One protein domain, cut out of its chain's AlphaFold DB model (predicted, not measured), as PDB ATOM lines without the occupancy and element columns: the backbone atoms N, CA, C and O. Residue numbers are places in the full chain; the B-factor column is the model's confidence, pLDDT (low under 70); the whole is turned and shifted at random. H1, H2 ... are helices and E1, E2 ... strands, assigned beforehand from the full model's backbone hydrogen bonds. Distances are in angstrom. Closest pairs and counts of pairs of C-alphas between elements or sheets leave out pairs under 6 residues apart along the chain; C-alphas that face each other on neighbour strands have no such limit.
ATOM      1  N   VAL A  65      -2.261 -54.073   9.412       90.75
ATOM      2  CA  VAL A  65      -2.733 -54.605  10.696       90.75
ATOM      3  C   VAL A  65      -1.547 -54.648  11.671       90.75
ATOM      4  O   VAL A  65      -0.528 -55.251  11.319       90.75
ATOM      5  N   PRO A  66      -1.646 -54.045  12.873       92.50
ATOM      6  CA  PRO A  66      -0.572 -54.101  13.860       92.50
ATOM      7  C   PRO A  66      -0.244 -55.544  14.257       92.50
ATOM      8  O   PRO A  66      -1.141 -56.353  14.511       92.50
ATOM      9  N   THR A  67       1.043 -55.872  14.354       93.44
ATOM     10  CA  THR A  67       1.481 -57.144  14.940       93.44
ATOM     11  C   THR A  67       1.390 -57.098  16.466       93.44
ATOM     12  O   THR A  67       1.291 -56.027  17.062       93.44
ATOM     13  N   VAL A  68       1.502 -58.255  17.128       92.50
ATOM     14  CA  VAL A  68       1.595 -58.306  18.599       92.50
ATOM     15  C   VAL A  68       2.739 -57.423  19.103       92.50
ATOM     16  O   VAL A  68       2.534 -56.643  20.020       92.50
ATOM     17  N   ALA A  69       3.910 -57.469  18.461       90.19
ATOM     18  CA  ALA A  69       5.049 -56.641  18.852       90.19
ATOM     19  C   ALA A  69       4.774 -55.134  18.696       90.19
ATOM     20  O   ALA A  69       5.225 -54.347  19.523       90.19
ATOM     21  N   ASP A  70       4.019 -54.727  17.671       91.44
ATOM     22  CA  ASP A  70       3.630 -53.322  17.495       91.44
ATOM     23  C   ASP A  70       2.695 -52.859  18.618       91.44
ATOM     24  O   ASP A  70       2.863 -51.759  19.144       91.44
ATOM     25  N   LEU A  71       1.750 -53.710  19.027       92.38
ATOM     26  CA  LEU A  71       0.840 -53.423  20.136       92.38
ATOM     27  C   LEU A  71       1.572 -53.386  21.481       92.38
ATOM     28  O   LEU A  71       1.323 -52.482  22.273       92.38
ATOM     29  N   GLU A  72       2.507 -54.310  21.726       91.00
ATOM     30  CA  GLU A  72       3.361 -54.308  22.924       91.00
ATOM     31  C   GLU A  72       4.168 -53.011  23.035       91.00
ATOM     32  O   GLU A  72       4.171 -52.367  24.081       91.00
ATOM     33  N   ASN A  73       4.779 -52.581  21.929       90.88
ATOM     34  CA  ASN A  73       5.546 -51.340  21.862       90.88
ATOM     35  C   ASN A  73       4.670 -50.078  21.908       90.88
ATOM     36  O   ASN A  73       5.206 -48.977  21.999       90.88
ATOM     37  N   SER A  74       3.346 -50.214  21.865       94.25
ATOM     38  CA  SER A  74       2.410 -49.087  21.889       94.25
ATOM     39  C   SER A  74       1.572 -49.025  23.164       94.25
ATOM     40  O   SER A  74       0.625 -48.246  23.243       94.25
ATOM     41  N   ARG A  75       1.894 -49.840  24.173       95.12
ATOM     42  CA  ARG A  75       1.179 -49.854  25.452       95.12
ATOM     43  C   ARG A  75       1.287 -48.516  26.179       95.12
ATOM     44  O   ARG A  75       2.273 -47.789  26.066       95.12
ATOM     45  N   ILE A  76       0.263 -48.229  26.975       97.00
ATOM     46  CA  ILE A  76       0.289 -47.121  27.927       97.00
ATOM     47  C   ILE A  76       0.632 -47.701  29.292       97.00
ATOM     48  O   ILE A  76       0.030 -48.679  29.741       97.00
ATOM     49  N   TYR A  77       1.592 -47.081  29.958       95.81
ATOM     50  CA  TYR A  77       2.059 -47.506  31.265       95.81
ATOM     51  C   TYR A  77       1.551 -46.554  32.331       95.81
ATOM     52  O   TYR A  77       1.673 -45.339  32.185       95.81
ATOM     53  N   ALA A  78       0.998 -47.097  33.408       96.06
ATOM     54  CA  ALA A  78       0.486 -46.303  34.509       96.06
ATOM     55  C   ALA A  78       1.103 -46.725  35.840       96.06
ATOM     56  O   ALA A  78       1.318 -47.907  36.099       96.06
ATOM     57  N   ASP A  79       1.345 -45.754  36.708       93.69
ATOM     58  CA  ASP A  79       1.719 -46.003  38.095       93.69
ATOM     59  C   ASP A  79       1.029 -45.015  39.034       93.69
ATOM     60  O   ASP A  79       0.651 -43.913  38.644       93.69
ATOM     61  N   ASP A  80       0.829 -45.420  40.282       92.50
ATOM     62  CA  ASP A  80       0.057 -44.695  41.292       92.50
ATOM     63  C   ASP A  80       0.898 -43.710  42.132       92.50
ATOM     64  O   ASP A  80       0.605 -43.486  43.311       92.50
ATOM     65  N   ARG A  81       1.952 -43.112  41.553       87.19
ATOM     66  CA  ARG A  81       2.896 -42.237  42.278       87.19
ATOM     67  C   ARG A  81       2.273 -41.020  42.967       87.19
ATOM     68  O   ARG A  81       2.873 -40.521  43.913       87.19
ATOM     69  N   TYR A  82       1.104 -40.542  42.535       85.69
ATOM     70  CA  TYR A  82       0.465 -39.341  43.101       85.69
ATOM     71  C   TYR A  82      -0.602 -39.644  44.163       85.69
ATOM     72  O   TYR A  82      -1.209 -38.725  44.702       85.69
ATOM     73  N   GLY A  83      -0.864 -40.920  44.461       77.81
ATOM     74  CA  GLY A  83      -1.944 -41.335  45.364       77.81
ATOM     75  C   GLY A  83      -1.522 -41.731  46.765       77.81
ATOM     76  O   GLY A  83      -2.357 -42.262  47.495       77.81
ATOM     77  N   ARG A  84      -0.244 -41.573  47.119       69.88
ATOM     78  CA  ARG A  84       0.316 -42.138  48.350       69.88
ATOM     79  C   ARG A  84       0.979 -41.104  49.244       69.88
ATOM     80  O   ARG A  84       1.539 -40.121  48.773       69.88
ATOM     81  N   ASP A  85       0.955 -41.421  50.537       66.62
ATOM     82  CA  ASP A  85       1.801 -40.795  51.543       66.62
ATOM     83  C   ASP A  85       3.279 -41.130  51.282       66.62
ATOM     84  O   ASP A  85       3.626 -42.273  50.976       66.62
ATOM     85  N   GLU A  86       4.159 -40.145  51.477       62.56
ATOM     86  CA  GLU A  86       5.607 -40.154  51.171       62.56
ATOM     87  C   GLU A  86       6.425 -41.303  51.805       62.56
ATOM     88  O   GLU A  86       7.619 -41.447  51.543       62.56
ATOM     89  N   LYS A  87       5.814 -42.128  52.662       69.44
ATOM     90  CA  LYS A  87       6.476 -43.202  53.417       69.44
ATOM     91  C   LYS A  87       6.477 -44.559  52.703       69.44
ATOM     92  O   LYS A  87       7.270 -45.417  53.088       69.44
ATOM     93  N   ASP A  88       5.649 -44.752  51.672       68.75
ATOM     94  CA  ASP A  88       5.566 -46.007  50.911       68.75
ATOM     95  C   ASP A  88       6.240 -45.890  49.530       68.75
ATOM     96  O   ASP A  88       5.667 -45.402  48.556       68.75
ATOM     97  N   TYR A  89       7.472 -46.399  49.431       66.62
ATOM     98  CA  TYR A  89       8.308 -46.369  48.216       66.62
ATOM     99  C   TYR A  89       7.955 -47.426  47.155       66.62
ATOM    100  O   TYR A  89       8.674 -47.579  46.169       66.62
ATOM    101  N   LYS A  90       6.886 -48.208  47.338       77.25
ATOM    102  CA  LYS A  90       6.516 -49.272  46.391       77.25
ATOM    103  C   LYS A  90       5.489 -48.763  45.399       77.25
ATOM    104  O   LYS A  90       4.387 -48.449  45.816       77.25
ATOM    105  N   TRP A  91       5.827 -48.724  44.114       78.69
ATOM    106  CA  TRP A  91       4.892 -48.342  43.053       78.69
ATOM    107  C   TRP A  91       4.125 -49.553  42.534       78.69
ATOM    108  O   TRP A  91       4.716 -50.616  42.335       78.69
ATOM    109  N   THR A  92       2.817 -49.399  42.321       87.12
ATOM    110  CA  THR A  92       2.031 -50.399  41.597       87.12
ATOM    111  C   THR A  92       1.985 -49.985  40.143       87.12
ATOM    112  O   THR A  92       1.577 -48.871  39.823       87.12
ATOM    113  N   TYR A  93       2.430 -50.889  39.283       90.06
ATOM    114  CA  TYR A  93       2.528 -50.670  37.855       90.06
ATOM    115  C   TYR A  93       1.375 -51.357  37.133       90.06
ATOM    116  O   TYR A  93       1.031 -52.497  37.450       90.06
ATOM    117  N   TYR A  94       0.807 -50.662  36.157       94.38
ATOM    118  CA  TYR A  94      -0.290 -51.130  35.329       94.38
ATOM    119  C   TYR A  94       0.100 -50.979  33.864       94.38
ATOM    120  O   TYR A  94       0.628 -49.951  33.439       94.38
ATOM    121  N   GLU A  95      -0.207 -52.008  33.086       94.94
ATOM    122  CA  GLU A  95      -0.045 -52.008  31.638       94.94
ATOM    123  C   GLU A  95      -1.434 -51.942  31.015       94.94
ATOM    124  O   GLU A  95      -2.273 -52.816  31.244       94.94
ATOM    125  N   ILE A  96      -1.688 -50.892  30.244       96.19
ATOM    126  CA  ILE A  96      -2.960 -50.687  29.563       96.19
ATOM    127  C   ILE A  96      -2.764 -51.139  28.109       96.19
ATOM    128  O   ILE A  96      -2.037 -50.477  27.356       96.19
ATOM    129  N   PRO A  97      -3.356 -52.279  27.701       94.19
ATOM    130  CA  PRO A  97      -3.252 -52.766  26.336       94.19
ATOM    131  C   PRO A  97      -3.993 -51.833  25.381       94.19
ATOM    132  O   PRO A  97      -5.052 -51.299  25.714       94.19
ATOM    133  N   VAL A  98      -3.449 -51.686  24.177       94.00
ATOM    134  CA  VAL A  98      -3.997 -50.815  23.138       94.00
ATOM    135  C   VAL A  98      -4.417 -51.628  21.914       94.00
ATOM    136  O   VAL A  98      -3.856 -52.685  21.625       94.00
ATOM    137  N   THR A  99      -5.396 -51.115  21.181       93.88
ATOM    138  CA  THR A  99      -5.742 -51.514  19.808       93.88
ATOM    139  C   THR A  99      -5.710 -50.272  18.936       93.88
ATOM    140  O   THR A  99      -5.704 -49.169  19.478       93.88
ATOM    141  N   GLY A 100      -5.639 -50.416  17.613       91.38
ATOM    142  CA  GLY A 100      -5.604 -49.247  16.743       91.38
ATOM    143  C   GLY A 100      -5.114 -49.520  15.331       91.38
ATOM    144  O   GLY A 100      -5.054 -50.661  14.866       91.38
ATOM    145  N   VAL A 101      -4.753 -48.439  14.648       91.06
ATOM    146  CA  VAL A 101      -4.279 -48.442  13.264       91.06
ATOM    147  C   VAL A 101      -2.771 -48.259  13.227       91.06
ATOM    148  O   VAL A 101      -2.234 -47.406  13.927       91.06
ATOM    149  N   LEU A 102      -2.100 -49.026  12.367       92.75
ATOM    150  CA  LEU A 102      -0.684 -48.857  12.069       92.75
ATOM    151  C   LEU A 102      -0.507 -48.404  10.620       92.75
ATOM    152  O   LEU A 102      -0.997 -49.046   9.691       92.75
ATOM    153  N   TYR A 103       0.237 -47.322  10.441       91.56
ATOM    154  CA  TYR A 103       0.774 -46.892   9.160       91.56
ATOM    155  C   TYR A 103       2.262 -47.212   9.133       91.56
ATOM    156  O   TYR A 103       2.972 -46.988  10.114       91.56
ATOM    157  N   THR A 104       2.743 -47.757   8.026       91.94
ATOM    158  CA  THR A 104       4.152 -48.104   7.855       91.94
ATOM    159  C   THR A 104       4.673 -47.566   6.537       91.94
ATOM    160  O   THR A 104       3.956 -47.518   5.540       91.94
ATOM    161  N   ASN A 105       5.938 -47.181   6.523       88.44
ATOM    162  CA  ASN A 105       6.680 -46.873   5.316       88.44
ATOM    163  C   ASN A 105       8.075 -47.489   5.429       88.44
ATOM    164  O   ASN A 105       8.682 -47.480   6.499       88.44
ATOM    165  N   THR A 106       8.580 -48.017   4.319       87.38
ATOM    166  CA  THR A 106       9.941 -48.542   4.239       87.38
ATOM    167  C   THR A 106      10.698 -47.761   3.180       87.38
ATOM    168  O   THR A 106      10.407 -47.877   1.990       87.38
ATOM    169  N   THR A 107      11.690 -46.991   3.610       80.44
ATOM    170  CA  THR A 107      12.600 -46.269   2.718       80.44
ATOM    171  C   THR A 107      13.902 -47.053   2.597       80.44
ATOM    172  O   THR A 107      14.513 -47.382   3.612       80.44
ATOM    173  N   LYS A 108      14.326 -47.359   1.368       78.88
ATOM    174  CA  LYS A 108      15.580 -48.068   1.058       78.88
ATOM    175  C   LYS A 108      16.590 -47.128   0.408       78.88
ATOM    176  O   LYS A 108      16.201 -46.073  -0.079       78.88
ATOM    177  N   ASP A 109      17.860 -47.537   0.396       66.00
ATOM    178  CA  ASP A 109      18.956 -46.846  -0.299       66.00
ATOM    179  C   ASP A 109      19.063 -45.373   0.122       66.00
ATOM    180  O   ASP A 109      19.012 -44.457  -0.692       66.00
ATOM    181  N   ILE A 110      19.143 -45.174   1.441       63.00
ATOM    182  CA  ILE A 110      18.908 -43.910   2.145       63.00
ATOM    183  C   ILE A 110      19.780 -42.770   1.602       63.00
ATOM    184  O   ILE A 110      20.937 -42.585   1.979       63.00
ATOM    185  N   ASP A 111      19.157 -41.998   0.715       55.03
ATOM    186  CA  ASP A 111      19.592 -40.727   0.141       55.03
ATOM    187  C   ASP A 111      19.608 -39.615   1.228       55.03
ATOM    188  O   ASP A 111      18.885 -39.725   2.230       55.03
ATOM    189  N   PRO A 112      20.377 -38.515   1.064       59.03
ATOM    190  CA  PRO A 112      20.164 -37.226   1.742       59.03
ATOM    191  C   PRO A 112      18.700 -36.852   2.059       59.03
ATOM    192  O   PRO A 112      18.442 -36.185   3.066       59.03
ATOM    193  N   LEU A 113      17.736 -37.298   1.245       53.97
ATOM    194  CA  LEU A 113      16.296 -37.167   1.488       53.97
ATOM    195  C   LEU A 113      15.862 -37.617   2.902       53.97
ATOM    196  O   LEU A 113      15.021 -36.962   3.513       53.97
ATOM    197  N   TYR A 114      16.459 -38.661   3.482       60.31
ATOM    198  CA  TYR A 114      16.096 -39.126   4.828       60.31
ATOM    199  C   TYR A 114      16.537 -38.188   5.952       60.31
ATOM    200  O   TYR A 114      15.806 -38.019   6.926       60.31
ATOM    201  N   GLN A 115      17.701 -37.539   5.836       62.47
ATOM    202  CA  GLN A 115      18.098 -36.543   6.839       62.47
ATOM    203  C   GLN A 115      17.072 -35.408   6.912       62.47
ATOM    204  O   GLN A 115      16.788 -34.898   7.993       62.47
ATOM    205  N   LYS A 116      16.477 -35.054   5.768       59.09
ATOM    206  CA  LYS A 116      15.472 -34.000   5.672       59.09
ATOM    207  C   LYS A 116      14.064 -34.468   6.054       59.09
ATOM    208  O   LYS A 116      13.363 -33.728   6.722       59.09
ATOM    209  N   VAL A 117      13.630 -35.656   5.642       60.78
ATOM    210  CA  VAL A 117      12.236 -36.100   5.852       60.78
ATOM    211  C   VAL A 117      12.089 -36.957   7.115       60.78
ATOM    212  O   VAL A 117      11.090 -36.852   7.811       60.78
ATOM    213  N   GLY A 118      13.095 -37.754   7.478       65.94
ATOM    214  CA  GLY A 118      13.086 -38.562   8.700       65.94
ATOM    215  C   GLY A 118      13.337 -37.728   9.956       65.94
ATOM    216  O   GLY A 118      12.472 -37.630  10.818       65.94
ATOM    217  N   ILE A 119      14.512 -37.095  10.061       69.25
ATOM    218  CA  ILE A 119      14.906 -36.377  11.289       69.25
ATOM    219  C   ILE A 119      14.128 -35.067  11.449       69.25
ATOM    220  O   ILE A 119      13.552 -34.823  12.507       69.25
ATOM    221  N   GLU A 120      14.108 -34.203  10.430       73.19
ATOM    222  CA  GLU A 120      13.378 -32.931  10.544       73.19
ATOM    223  C   GLU A 120      11.859 -33.135  10.498       73.19
ATOM    224  O   GLU A 120      11.137 -32.428  11.198       73.19
ATOM    225  N   GLY A 121      11.374 -34.141   9.759       72.25
ATOM    226  CA  GLY A 121       9.960 -34.520   9.775       72.25
ATOM    227  C   GLY A 121       9.502 -35.024  11.142       72.25
ATOM    228  O   GLY A 121       8.444 -34.615  11.605       72.25
ATOM    229  N   GLU A 122      10.312 -35.818  11.851       73.25
ATOM    230  CA  GLU A 122      10.004 -36.238  13.226       73.25
ATOM    231  C   GLU A 122       9.975 -35.053  14.198       73.25
ATOM    232  O   GLU A 122       9.039 -34.930  14.989       73.25
ATOM    233  N   LYS A 123      10.951 -34.140  14.114       78.88
ATOM    234  CA  LYS A 123      10.964 -32.931  14.953       78.88
ATOM    235  C   LYS A 123       9.724 -32.077  14.722       78.88
ATOM    236  O   LYS A 123       9.138 -31.578  15.683       78.88
ATOM    237  N   GLN A 124       9.342 -31.898  13.459       82.19
ATOM    238  CA  GLN A 124       8.156 -31.138  13.092       82.19
ATOM    239  C   GLN A 124       6.886 -31.848  13.574       82.19
ATOM    240  O   GLN A 124       6.072 -31.225  14.248       82.19
ATOM    241  N   PHE A 125       6.774 -33.157  13.351       82.25
ATOM    242  CA  PHE A 125       5.661 -33.972  13.829       82.25
ATOM    243  C   PHE A 125       5.489 -33.881  15.353       82.25
ATOM    244  O   PHE A 125       4.389 -33.632  15.842       82.25
ATOM    245  N   ARG A 126       6.581 -34.007  16.115       84.50
ATOM    246  CA  ARG A 126       6.587 -33.820  17.573       84.50
ATOM    247  C   ARG A 126       6.058 -32.448  17.968       84.50
ATOM    248  O   ARG A 126       5.193 -32.348  18.836       84.50
ATOM    249  N   LYS A 127       6.554 -31.396  17.319       87.06
ATOM    250  CA  LYS A 127       6.099 -30.027  17.569       87.06
ATOM    251  C   LYS A 127       4.604 -29.879  17.275       87.06
ATOM    252  O   LYS A 127       3.900 -29.222  18.035       87.06
ATOM    253  N   ASP A 128       4.111 -30.498  16.208       88.56
ATOM    254  CA  ASP A 128       2.697 -30.451  15.837       88.56
ATOM    255  C   ASP A 128       1.818 -31.222  16.827       88.56
ATOM    256  O   ASP A 128       0.782 -30.709  17.250       88.56
ATOM    257  N   MET A 129       2.265 -32.390  17.292       90.50
ATOM    258  CA  MET A 129       1.628 -33.126  18.389       90.50
ATOM    259  C   MET A 129       1.520 -32.268  19.655       90.50
ATOM    260  O   MET A 129       0.427 -32.106  20.206       90.50
ATOM    261  N   GLU A 130       2.627 -31.674  20.097       90.38
ATOM    262  CA  GLU A 130       2.671 -30.815  21.286       90.38
ATOM    263  C   GLU A 130       1.755 -29.589  21.143       90.38
ATOM    264  O   GLU A 130       0.989 -29.276  22.059       90.38
ATOM    265  N   ASN A 131       1.754 -28.937  19.973       90.00
ATOM    266  CA  ASN A 131       0.867 -27.808  19.667       90.00
ATOM    267  C   ASN A 131      -0.619 -28.194  19.725       90.00
ATOM    268  O   ASN A 131      -1.459 -27.381  20.111       90.00
ATOM    269  N   LEU A 132      -0.949 -29.437  19.369       90.62
ATOM    270  CA  LEU A 132      -2.300 -29.999  19.444       90.62
ATOM    271  C   LEU A 132      -2.659 -30.526  20.848       90.62
ATOM    272  O   LEU A 132      -3.737 -31.106  21.043       90.62
ATOM    273  N   GLY A 133      -1.786 -30.306  21.834       90.38
ATOM    274  CA  GLY A 133      -1.998 -30.639  23.241       90.38
ATOM    275  C   GLY A 133      -1.668 -32.084  23.610       90.38
ATOM    276  O   GLY A 133      -2.055 -32.526  24.694       90.38
ATOM    277  N   TRP A 134      -0.980 -32.820  22.738       94.31
ATOM    278  CA  TRP A 134      -0.472 -34.153  23.045       94.31
ATOM    279  C   TRP A 134       0.807 -34.068  23.878       94.31
ATOM    280  O   TRP A 134       1.592 -33.131  23.740       94.31
ATOM    281  N   LYS A 135       1.017 -35.037  24.771       94.25
ATOM    282  CA  LYS A 135       2.135 -35.031  25.725       94.25
ATOM    283  C   LYS A 135       2.697 -36.429  25.921       94.25
ATOM    284  O   LYS A 135       1.943 -37.388  25.910       94.25
ATOM    285  N   GLU A 136       3.988 -36.559  26.198       93.38
ATOM    286  CA  GLU A 136       4.620 -37.863  26.493       93.38
ATOM    287  C   GLU A 136       4.022 -38.554  27.737       93.38
ATOM    288  O   GLU A 136       4.031 -39.781  27.863       93.38
ATOM    289  N   SER A 137       3.473 -37.752  28.653       94.81
ATOM    290  CA  SER A 137       2.798 -38.210  29.863       94.81
ATOM    291  C   SER A 137       1.522 -37.418  30.150       94.81
ATOM    292  O   SER A 137       1.362 -36.263  29.745       94.81
ATOM    293  N   ALA A 138       0.607 -38.049  30.878       95.12
ATOM    294  CA  ALA A 138      -0.625 -37.446  31.368       95.12
ATOM    295  C   ALA A 138      -0.873 -37.860  32.823       95.12
ATOM    296  O   ALA A 138      -0.334 -38.856  33.300       95.12
ATOM    297  N   ILE A 139      -1.705 -37.102  33.532       94.50
ATOM    298  CA  ILE A 139      -2.119 -37.436  34.899       94.50
ATOM    299  C   ILE A 139      -3.610 -37.748  34.876       94.50
ATOM    300  O   ILE A 139      -4.403 -36.938  34.398       94.50
ATOM    301  N   TYR A 140      -3.989 -38.908  35.413       95.31
ATOM    302  CA  TYR A 140      -5.383 -39.288  35.628       95.31
ATOM    303  C   TYR A 140      -5.594 -39.648  37.093       95.31
ATOM    304  O   TYR A 140      -5.125 -40.683  37.563       95.31
ATOM    305  N   GLN A 141      -6.301 -38.788  37.828       92.88
ATOM    306  CA  GLN A 141      -6.471 -38.922  39.276       92.88
ATOM    307  C   GLN A 141      -5.104 -39.044  39.982       92.88
ATOM    308  O   GLN A 141      -4.287 -38.129  39.911       92.88
ATOM    309  N   LYS A 142      -4.843 -40.179  40.636       92.31
ATOM    310  CA  LYS A 142      -3.584 -40.498  41.319       92.31
ATOM    311  C   LYS A 142      -2.527 -41.168  40.430       92.31
ATOM    312  O   LYS A 142      -1.448 -41.503  40.925       92.31
ATOM    313  N   TYR A 143      -2.837 -41.400  39.157       95.00
ATOM    314  CA  TYR A 143      -1.995 -42.156  38.240       95.00
ATOM    315  C   TYR A 143      -1.177 -41.240  37.332       95.00
ATOM    316  O   TYR A 143      -1.720 -40.337  36.695       95.00
ATOM    317  N   SER A 144       0.124 -41.510  37.238       95.38
ATOM    318  CA  SER A 144       0.966 -41.032  36.143       95.38
ATOM    319  C   SER A 144       0.816 -41.995  34.977       95.38
ATOM    320  O   SER A 144       1.109 -43.176  35.129       95.38
ATOM    321  N   LEU A 145       0.384 -41.497  33.827       97.12
ATOM    322  CA  LEU A 145       0.288 -42.236  32.572       97.12
ATOM    323  C   LEU A 145       1.471 -41.844  31.689       97.12
ATOM    324  O   LEU A 145       1.737 -40.656  31.520       97.12
ATOM    325  N   ASN A 146       2.164 -42.821  31.120       96.38
ATOM    326  CA  ASN A 146       3.339 -42.622  30.280       96.38
ATOM    327  C   ASN A 146       3.185 -43.435  28.997       96.38
ATOM    328  O   ASN A 146       2.758 -44.592  29.036       96.38
ATOM    329  N   SER A 147       3.533 -42.832  27.866       94.62
ATOM    330  CA  SER A 147       3.630 -43.568  26.610       94.62
ATOM    331  C   SER A 147       4.966 -44.299  26.505       94.62
ATOM    332  O   SER A 147       5.910 -44.011  27.244       94.62
ATOM    333  N   THR A 148       5.078 -45.216  25.546       91.19
ATOM    334  CA  THR A 148       6.372 -45.785  25.163       91.19
ATOM    335  C   THR A 148       7.328 -44.702  24.678       91.19
ATOM    336  O   THR A 148       6.994 -43.917  23.792       91.19
ATOM    337  N   MET A 149       8.550 -44.723  25.200       89.31
ATOM    338  CA  MET A 149       9.665 -43.962  24.658       89.31
ATOM    339  C   MET A 149      10.937 -44.807  24.716       89.31
ATOM    340  O   MET A 149      11.302 -45.330  25.768       89.31
ATOM    341  N   ALA A 150      11.608 -44.954  23.579       88.06
ATOM    342  CA  ALA A 150      12.855 -45.696  23.457       88.06
ATOM    343  C   ALA A 150      13.744 -45.046  22.397       88.06
ATOM    344  O   ALA A 150      13.266 -44.530  21.392       88.06
ATOM    345  N   SER A 151      15.055 -45.041  22.602       84.06
ATOM    346  CA  SER A 151      16.006 -44.519  21.618       84.06
ATOM    347  C   SER A 151      17.315 -45.285  21.703       84.06
ATOM    348  O   SER A 151      17.786 -45.602  22.794       84.06
ATOM    349  N   GLY A 152      17.899 -45.583  20.550       80.25
ATOM    350  CA  GLY A 152      19.154 -46.302  20.445       80.25
ATOM    351  C   GLY A 152      19.713 -46.324  19.020       80.25
ATOM    352  O   GLY A 152      19.115 -45.772  18.097       80.25
ATOM    353  N   PRO A 153      20.858 -46.993  18.818       71.69
ATOM    354  CA  PRO A 153      21.562 -47.006  17.531       71.69
ATOM    355  C   PRO A 153      20.749 -47.625  16.389       71.69
ATOM    356  O   PRO A 153      20.945 -47.285  15.225       71.69
ATOM    357  N   SER A 154      19.841 -48.545  16.721       79.44
ATOM    358  CA  SER A 154      18.971 -49.241  15.773       79.44
ATOM    359  C   SER A 154      17.624 -48.555  15.560       79.44
ATOM    360  O   SER A 154      16.835 -49.039  14.755       79.44
ATOM    361  N   GLY A 155      17.324 -47.460  16.262       80.12
ATOM    362  CA  GLY A 155      16.048 -46.781  16.093       80.12
ATOM    363  C   GLY A 155      15.588 -45.961  17.282       80.12
ATOM    364  O   GLY A 155      16.211 -45.934  18.342       80.12
ATOM    365  N   SER A 156      14.445 -45.321  17.108       86.12
ATOM    366  CA  SER A 156      13.739 -44.612  18.167       86.12
ATOM    367  C   SER A 156      12.239 -44.857  18.073       86.12
ATOM    368  O   SER A 156      11.704 -45.123  17.001       86.12
ATOM    369  N   ALA A 157      11.564 -44.784  19.212       89.50
ATOM    370  CA  ALA A 157      10.122 -44.784  19.342       89.50
ATOM    371  C   ALA A 157       9.736 -43.667  20.312       89.50
ATOM    372  O   ALA A 157      10.272 -43.602  21.420       89.50
ATOM    373  N   TYR A 158       8.818 -42.805  19.893       91.12
ATOM    374  CA  TYR A 158       8.293 -41.692  20.672       91.12
ATOM    375  C   TYR A 158       6.779 -41.793  20.709       91.12
ATOM    376  O   TYR A 158       6.115 -41.846  19.670       91.12
ATOM    377  N   GLY A 159       6.252 -41.855  21.920       94.44
ATOM    378  CA  GLY A 159       4.839 -41.991  22.178       94.44
ATOM    379  C   GLY A 159       4.257 -40.736  22.810       94.44
ATOM    380  O   GLY A 159       4.877 -40.102  23.663       94.44
ATOM    381  N   TYR A 160       3.031 -40.419  22.424       95.25
ATOM    382  CA  TYR A 160       2.291 -39.256  22.876       95.25
ATOM    383  C   TYR A 160       0.900 -39.666  23.319       95.25
ATOM    384  O   TYR A 160       0.224 -40.439  22.652       95.25
ATOM    385  N   LEU A 161       0.447 -39.086  24.416       96.00
ATOM    386  CA  LEU A 161      -0.843 -39.312  25.031       96.00
ATOM    387  C   LEU A 161      -1.710 -38.067  24.916       96.00
ATOM    388  O   LEU A 161      -1.236 -36.934  25.058       96.00
ATOM    389  N   LYS A 162      -3.010 -38.291  24.760       94.94
ATOM    390  CA  LYS A 162      -4.029 -37.269  24.976       94.94
ATOM    391  C   LYS A 162      -5.167 -37.859  25.784       94.94
ATOM    392  O   LYS A 162      -5.734 -38.888  25.426       94.94
ATOM    393  N   LEU A 163      -5.462 -37.197  26.895       93.94
ATOM    394  CA  LEU A 163      -6.535 -37.543  27.815       93.94
ATOM    395  C   LEU A 163      -7.673 -36.542  27.614       93.94
ATOM    396  O   LEU A 163      -7.472 -35.340  27.789       93.94
ATOM    397  N   ILE A 164      -8.852 -37.040  27.257       91.56
ATOM    398  CA  ILE A 164     -10.091 -36.262  27.217       91.56
ATOM    399  C   ILE A 164     -11.091 -36.988  28.109       91.56
ATOM    400  O   ILE A 164     -11.372 -38.173  27.921       91.56
ATOM    401  N   ASP A 165     -11.588 -36.280  29.119       89.75
ATOM    402  CA  ASP A 165     -12.414 -36.837  30.186       89.75
ATOM    403  C   ASP A 165     -11.756 -38.063  30.850       89.75
ATOM    404  O   ASP A 165     -10.777 -37.939  31.585       89.75
ATOM    405  N   LYS A 166     -12.298 -39.256  30.593       92.88
ATOM    406  CA  LYS A 166     -11.838 -40.544  31.136       92.88
ATOM    407  C   LYS A 166     -11.255 -41.466  30.068       92.88
ATOM    408  O   LYS A 166     -11.055 -42.656  30.320       92.88
ATOM    409  N   GLN A 167     -11.060 -40.946  28.860       94.88
ATOM    410  CA  GLN A 167     -10.558 -41.697  27.723       94.88
ATOM    411  C   GLN A 167      -9.170 -41.216  27.335       94.88
ATOM    412  O   GLN A 167      -8.908 -40.015  27.282       94.88
ATOM    413  N   ILE A 168      -8.296 -42.165  27.031       95.31
ATOM    414  CA  ILE A 168      -6.946 -41.885  26.567       95.31
ATOM    415  C   ILE A 168      -6.728 -42.460  25.172       95.31
ATOM    416  O   ILE A 168      -7.180 -43.565  24.874       95.31
ATOM    417  N   VAL A 169      -6.010 -41.712  24.344       95.12
ATOM    418  CA  VAL A 169      -5.439 -42.190  23.083       95.12
ATOM    419  C   VAL A 169      -3.925 -42.066  23.169       95.12
ATOM    420  O   VAL A 169      -3.417 -41.097  23.743       95.12
ATOM    421  N   THR A 170      -3.218 -43.037  22.593       95.56
ATOM    422  CA  THR A 170      -1.782 -42.947  22.339       95.56
ATOM    423  C   THR A 170      -1.483 -42.926  20.846       95.56
ATOM    424  O   THR A 170      -2.124 -43.610  20.048       95.56
ATOM    425  N   VAL A 171      -0.490 -42.129  20.485       94.31
ATOM    426  CA  VAL A 171       0.113 -42.079  19.162       94.31
ATOM    427  C   VAL A 171       1.587 -42.406  19.319       94.31
ATOM    428  O   VAL A 171       2.284 -41.725  20.068       94.31
ATOM    429  N   VAL A 172       2.077 -43.423  18.612       93.75
ATOM    430  CA  VAL A 172       3.478 -43.849  18.678       93.75
ATOM    431  C   VAL A 172       4.111 -43.766  17.300       93.75
ATOM    432  O   VAL A 172       3.740 -44.498  16.384       93.75
ATOM    433  N   SER A 173       5.101 -42.889  17.169       90.38
ATOM    434  CA  SER A 173       5.966 -42.810  15.997       90.38
ATOM    435  C   SER A 173       7.250 -43.577  16.276       90.38
ATOM    436  O   SER A 173       7.880 -43.368  17.310       90.38
ATOM    437  N   SER A 174       7.686 -44.444  15.365       89.25
ATOM    438  CA  SER A 174       8.978 -45.122  15.488       89.25
ATOM    439  C   SER A 174       9.726 -45.236  14.169       89.25
ATOM    440  O   SER A 174       9.128 -45.356  13.104       89.25
ATOM    441  N   TYR A 175      11.050 -45.226  14.267       85.06
ATOM    442  CA  TYR A 175      11.994 -45.356  13.168       85.06
ATOM    443  C   TYR A 175      12.931 -46.500  13.511       85.06
ATOM    444  O   TYR A 175      13.626 -46.440  14.522       85.06
ATOM    445  N   ASN A 176      12.955 -47.540  12.687       86.56
ATOM    446  CA  ASN A 176      13.841 -48.682  12.876       86.56
ATOM    447  C   ASN A 176      14.847 -48.731  11.732       86.56
ATOM    448  O   ASN A 176      14.468 -48.869  10.568       86.56
ATOM    449  N   TYR A 177      16.127 -48.624  12.074       80.75
ATOM    450  CA  TYR A 177      17.234 -48.669  11.134       80.75
ATOM    451  C   TYR A 177      17.687 -50.102  10.916       80.75
ATOM    452  O   TYR A 177      17.986 -50.841  11.859       80.75
ATOM    453  N   LYS A 178      17.849 -50.463   9.650       81.50
ATOM    454  CA  LYS A 178      18.637 -51.622   9.260       81.50
ATOM    455  C   LYS A 178      19.979 -51.138   8.729       81.50
ATOM    456  O   LYS A 178      20.091 -50.681   7.593       81.50
ATOM    457  N   ALA A 179      20.994 -51.231   9.578       72.94
ATOM    458  CA  ALA A 179      22.366 -50.882   9.240       72.94
ATOM    459  C   ALA A 179      23.123 -52.088   8.672       72.94
ATOM    460  O   ALA A 179      22.926 -53.217   9.130       72.94
ATOM    461  N   THR A 180      24.034 -51.858   7.725       71.06
ATOM    462  CA  THR A 180      25.036 -52.871   7.343       71.06
ATOM    463  C   THR A 180      26.103 -53.062   8.414       71.06
ATOM    464  O   THR A 180      26.646 -54.158   8.546       71.06
ATOM    465  N   SER A 181      26.405 -52.016   9.183       72.94
ATOM    466  CA  SER A 181      27.367 -52.058  10.283       72.94
ATOM    467  C   SER A 181      27.087 -50.968  11.317       72.94
ATOM    468  O   SER A 181      26.414 -49.972  11.043       72.94
ATOM    469  N   TYR A 182      27.628 -51.164  12.518       76.19
ATOM    470  CA  TYR A 182      27.645 -50.175  13.590       76.19
ATOM    471  C   TYR A 182      29.096 -49.823  13.915       76.19
ATOM    472  O   TYR A 182      29.953 -50.709  13.914       76.19
ATOM    473  N   GLU A 183      29.371 -48.553  14.191       77.94
ATOM    474  CA  GLU A 183      30.700 -48.067  14.565       77.94
ATOM    475  C   GLU A 183      30.628 -47.309  15.892       77.94
ATOM    476  O   GLU A 183      29.666 -46.590  16.159       77.94
ATOM    477  N   GLU A 184      31.644 -47.479  16.733       78.56
ATOM    478  CA  GLU A 184      31.774 -46.741  17.985       78.56
ATOM    479  C   GLU A 184      32.401 -45.366  17.710       78.56
ATOM    480  O   GLU A 184      33.523 -45.258  17.214       78.56
ATOM    481  N   THR A 185      31.668 -44.300  18.017       77.50
ATOM    482  CA  THR A 185      32.122 -42.911  17.913       77.50
ATOM    483  C   THR A 185      32.319 -42.313  19.305       77.50
ATOM    484  O   THR A 185      31.951 -42.896  20.326       77.50
ATOM    485  N   LYS A 186      32.870 -41.093  19.379       75.69
ATOM    486  CA  LYS A 186      32.973 -40.354  20.653       75.69
ATOM    487  C   LYS A 186      31.611 -40.108  21.324       75.69
ATOM    488  O   LYS A 186      31.591 -39.816  22.515       75.69
ATOM    489  N   GLY A 187      30.508 -40.187  20.571       72.31
ATOM    490  CA  GLY A 187      29.140 -40.023  21.063       72.31
ATOM    491  C   GLY A 187      28.420 -41.335  21.397       72.31
ATOM    492  O   GLY A 187      27.279 -41.281  21.845       72.31
ATOM    493  N   GLY A 188      29.063 -42.491  21.202       77.06
ATOM    494  CA  GLY A 188      28.465 -43.814  21.381       77.06
ATOM    495  C   GLY A 188      28.390 -44.608  20.076       77.06
ATOM    496  O   GLY A 188      29.103 -44.328  19.119       77.06
ATOM    497  N   LEU A 189      27.550 -45.642  20.047       74.81
ATOM    498  CA  LEU A 189      27.403 -46.502  18.873       74.81
ATOM    499  C   LEU A 189      26.505 -45.831  17.820       74.81
ATOM    500  O   LEU A 189      25.359 -45.491  18.110       74.81
ATOM    501  N   GLU A 190      26.995 -45.695  16.591       69.50
ATOM    502  CA  GLU A 190      26.263 -45.109  15.466       69.50
ATOM    503  C   GLU A 190      26.080 -46.122  14.330       69.50
ATOM    504  O   GLU A 190      26.961 -46.930  14.029       69.50
ATOM    505  N   SER A 191      24.924 -46.068  13.665       67.00
ATOM    506  CA  SER A 191      24.654 -46.843  12.450       67.00
ATOM    507  C   SER A 191      25.411 -46.245  11.258       67.00
ATOM    508  O   SER A 191      25.194 -45.084  10.903       67.00
ATOM    509  N   LYS A 192      26.241 -47.043  10.578       66.62
ATOM    510  CA  LYS A 192      26.867 -46.660   9.304       66.62
ATOM    511  C   LYS A 192      26.038 -47.173   8.135       66.62
ATOM    512  O   LYS A 192      25.746 -48.365   8.063       66.62
ATOM    513  N   CYS A 193      25.714 -46.263   7.213       63.00
ATOM    514  CA  CYS A 193      24.934 -46.539   6.005       63.00
ATOM    515  C   CYS A 193      23.662 -47.336   6.325       63.00
ATOM    516  O   CYS A 193      23.602 -48.528   6.014       63.00
ATOM    517  N   PRO A 194      22.651 -46.731   6.980       65.69
ATOM    518  CA  PRO A 194      21.379 -47.418   7.105       65.69
ATOM    519  C   PRO A 194      20.889 -47.701   5.676       65.69
ATOM    520  O   PRO A 194      20.766 -46.796   4.856       65.69
ATOM    521  N   CYS A 195      20.719 -48.974   5.331       76.00
ATOM    522  CA  CYS A 195      20.273 -49.373   3.994       76.00
ATOM    523  C   CYS A 195      18.755 -49.302   3.882       76.00
ATOM    524  O   CYS A 195      18.211 -49.253   2.782       76.00
ATOM    525  N   GLU A 196      18.080 -49.331   5.028       82.50
ATOM    526  CA  GLU A 196      16.635 -49.305   5.134       82.50
ATOM    527  C   GLU A 196      16.230 -48.621   6.444       82.50
ATOM    528  O   GLU A 196      16.835 -48.860   7.496       82.50
ATOM    529  N   VAL A 197      15.205 -47.777   6.372       83.06
ATOM    530  CA  VAL A 197      14.467 -47.275   7.531       83.06
ATOM    531  C   VAL A 197      13.036 -47.737   7.384       83.06
ATOM    532  O   VAL A 197      12.386 -47.465   6.374       83.06
ATOM    533  N   VAL A 198      12.550 -48.406   8.422       88.12
ATOM    534  CA  VAL A 198      11.132 -48.696   8.588       88.12
ATOM    535  C   VAL A 198      10.559 -47.666   9.547       88.12
ATOM    536  O   VAL A 198      10.844 -47.706  10.749       88.12
ATOM    537  N   THR A 199       9.752 -46.761   9.011       87.75
ATOM    538  CA  THR A 199       8.995 -45.793   9.795       87.75
ATOM    539  C   THR A 199       7.610 -46.353  10.071       87.75
ATOM    540  O   THR A 199       6.936 -46.853   9.172       87.75
ATOM    541  N   LYS A 200       7.174 -46.266  11.321       91.06
ATOM    542  CA  LYS A 200       5.867 -46.721  11.781       91.06
ATOM    543  C   LYS A 200       5.167 -45.610  12.535       91.06
ATOM    544  O   LYS A 200       5.784 -44.934  13.353       91.06
ATOM    545  N   PHE A 201       3.872 -45.495  12.304       91.06
ATOM    546  CA  PHE A 201       2.994 -44.567  12.984       91.06
ATOM    547  C   PHE A 201       1.751 -45.309  13.462       91.06
ATOM    548  O   PHE A 201       0.921 -45.738  12.662       91.06
ATOM    549  N   PHE A 202       1.656 -45.519  14.767       93.56
ATOM    550  CA  PHE A 202       0.526 -46.180  15.400       93.56
ATOM    551  C   PHE A 202      -0.391 -45.146  16.045       93.56
ATOM    552  O   PHE A 202       0.086 -44.257  16.745       93.56
ATOM    553  N   VAL A 203      -1.699 -45.298  15.853       93.25
ATOM    554  CA  VAL A 203      -2.731 -44.499  16.520       93.25
ATOM    555  C   VAL A 203      -3.697 -45.450  17.203       93.25
ATOM    556  O   VAL A 203      -4.319 -46.281  16.533       93.25
ATOM    557  N   SER A 204      -3.820 -45.343  18.524       94.19
ATOM    558  CA  SER A 204      -4.716 -46.206  19.284       94.19
ATOM    559  C   SER A 204      -6.180 -45.798  19.138       94.19
ATOM    560  O   SER A 204      -6.508 -44.632  18.931       94.19
ATOM    561  N   ASP A 205      -7.079 -46.750  19.358       92.81
ATOM    562  CA  ASP A 205      -8.457 -46.438  19.713       92.81
ATOM    563  C   ASP A 205      -8.510 -45.696  21.062       92.81
ATOM    564  O   ASP A 205      -7.599 -45.849  21.886       92.81
ATOM    565  N   PRO A 206      -9.586 -44.941  21.339       93.44
ATOM    566  CA  PRO A 206      -9.836 -44.387  22.665       93.44
ATOM    567  C   PRO A 206     -10.086 -45.473  23.715       93.44
ATOM    568  O   PRO A 206     -10.944 -46.345  23.551       93.44
ATOM    569  N   ILE A 207      -9.380 -45.386  24.842       94.25
ATOM    570  CA  ILE A 207      -9.439 -46.367  25.928       94.25
ATOM    571  C   ILE A 207     -10.034 -45.722  27.173       94.25
ATOM    572  O   ILE A 207      -9.489 -44.759  27.701       94.25
ATOM    573  N   ALA A 208     -11.131 -46.284  27.683       95.19
ATOM    574  CA  ALA A 208     -11.709 -45.865  28.958       95.19
ATOM    575  C   ALA A 208     -10.838 -46.344  30.133       95.19
ATOM    576  O   ALA A 208     -10.761 -47.546  30.397       95.19
ATOM    577  N   LEU A 209     -10.217 -45.405  30.853       93.94
ATOM    578  CA  LEU A 209      -9.245 -45.692  31.915       93.94
ATOM    579  C   LEU A 209      -9.849 -46.438  33.112       93.94
ATOM    580  O   LEU A 209      -9.185 -47.303  33.678       93.94
ATOM    581  N   ASP A 210     -11.125 -46.200  33.425       93.56
ATOM    582  CA  ASP A 210     -11.850 -46.862  34.528       93.56
ATOM    583  C   ASP A 210     -11.972 -48.392  34.354       93.56
ATOM    584  O   ASP A 210     -12.352 -49.100  35.282       93.56
ATOM    585  N   LYS A 211     -11.672 -48.930  33.162       94.25
ATOM    586  CA  LYS A 211     -11.624 -50.383  32.927       94.25
ATOM    587  C   LYS A 211     -10.315 -51.029  33.390       94.25
ATOM    588  O   LYS A 211     -10.273 -52.248  33.528       94.25
ATOM    589  N   TYR A 212      -9.262 -50.234  33.576       94.31
ATOM    590  CA  TYR A 212      -7.899 -50.709  33.830       94.31
ATOM    591  C   TYR A 212      -7.311 -50.165  35.132       94.31
ATOM    592  O   TYR A 212      -6.414 -50.789  35.696       94.31
TER     593      TYR A 212
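This is residues 65 to 212 of the 214 residues of an uncharacterized protein of candidate division WWE3 bacterium CG08_land_8_20_14_0_20_41_10 (UniProt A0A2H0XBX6). A long, strongly twisted sheet of five antiparallel strands has the long helix H2 along one face, and a small four-stranded sheet partly face to face with it, the strands of the two crossed. The hairpin of E8 and E9 bends sharply before its tip, and the loop of residues 80 to 92 reaches far from the mean of the C-alphas. The printed part has 148 residues with two named helices and nine named strands, in the order H1 E1 E2 E3 H2 E4 E5 E6 E7 E8 E9; the class is mixed, helices and strands. The large sheet runs E3 E9 E8 E7 E6 and the small one E2 E1 E5 E4, both antiparallel. The whole is only just compact, close to loose, with a radius of gyration of the C-alphas of 17.4 A, and elongated, spanning 51 by 33 by 30 A.

In the large sheet E3 is residues 100 to 108, 26.4 A; E6 is 149 to 152; E7 is 155 to 164, 30.3 A; E8 is 167 to 185, 43.8 A; and E9 is 188 to 204, 33.3 A, ending at C-alpha 204 (-4.716, -46.206, 19.284). In the small sheet E1 is residues 76 to 79, E2 93 to 96, E4 137 to 140 and E5 143 to 146. H2 is residues 113 to 131, 25.6 A, beginning at C-alpha 113 (16.296, -37.167, 1.488). H1 is residues 68 to 72, beginning at C-alpha 68 (1.595, -58.306, 18.599).

E6 E7 E8 E9 form a meander, each strand the antiparallel neighbour of the one before: N 157 and O 150 are 2.8 A apart, N 160 and O 171 2.8 A, and N 174 and O 200 2.8 A. E3 is an edge strand beside E9, with N 103 and O 201 at 2.8 A. E8 bends by 96 degrees at residue 180 and E9 by 105 degrees at residue 193. H2 is on this sheet, two layers, at a height over the sheet of 10.1 A, over E9 and E8, and runs along the strands at 27 degrees to E8 on the local plane. H1 only grazes the sheet, with residues 70 to 71. The two sheets make a sandwich, two sheets face to face, with best planes 44 degrees apart; the closest C-alphas of E4 and E7 are those of Ser 137 and Leu 161, 6.1 A. In the small sheet N 94 and O 78 are 2.8 A apart, N 146 and O 77 2.8 A, and N 145 and O 138 2.8 A. Every O i to N i+4 pair is within hydrogen-bond range in H1, and 13 of 15 in H2.

The C-alphas of Lys 87 and Asp 109, the two farthest apart, are 55.3 A apart. The printed part has no cut; the link E1 to E2 is long. The mean pLDDT of the printed part is 84.9, with residues 84 to 89, 109 to 119 and 190 to 194 under 70.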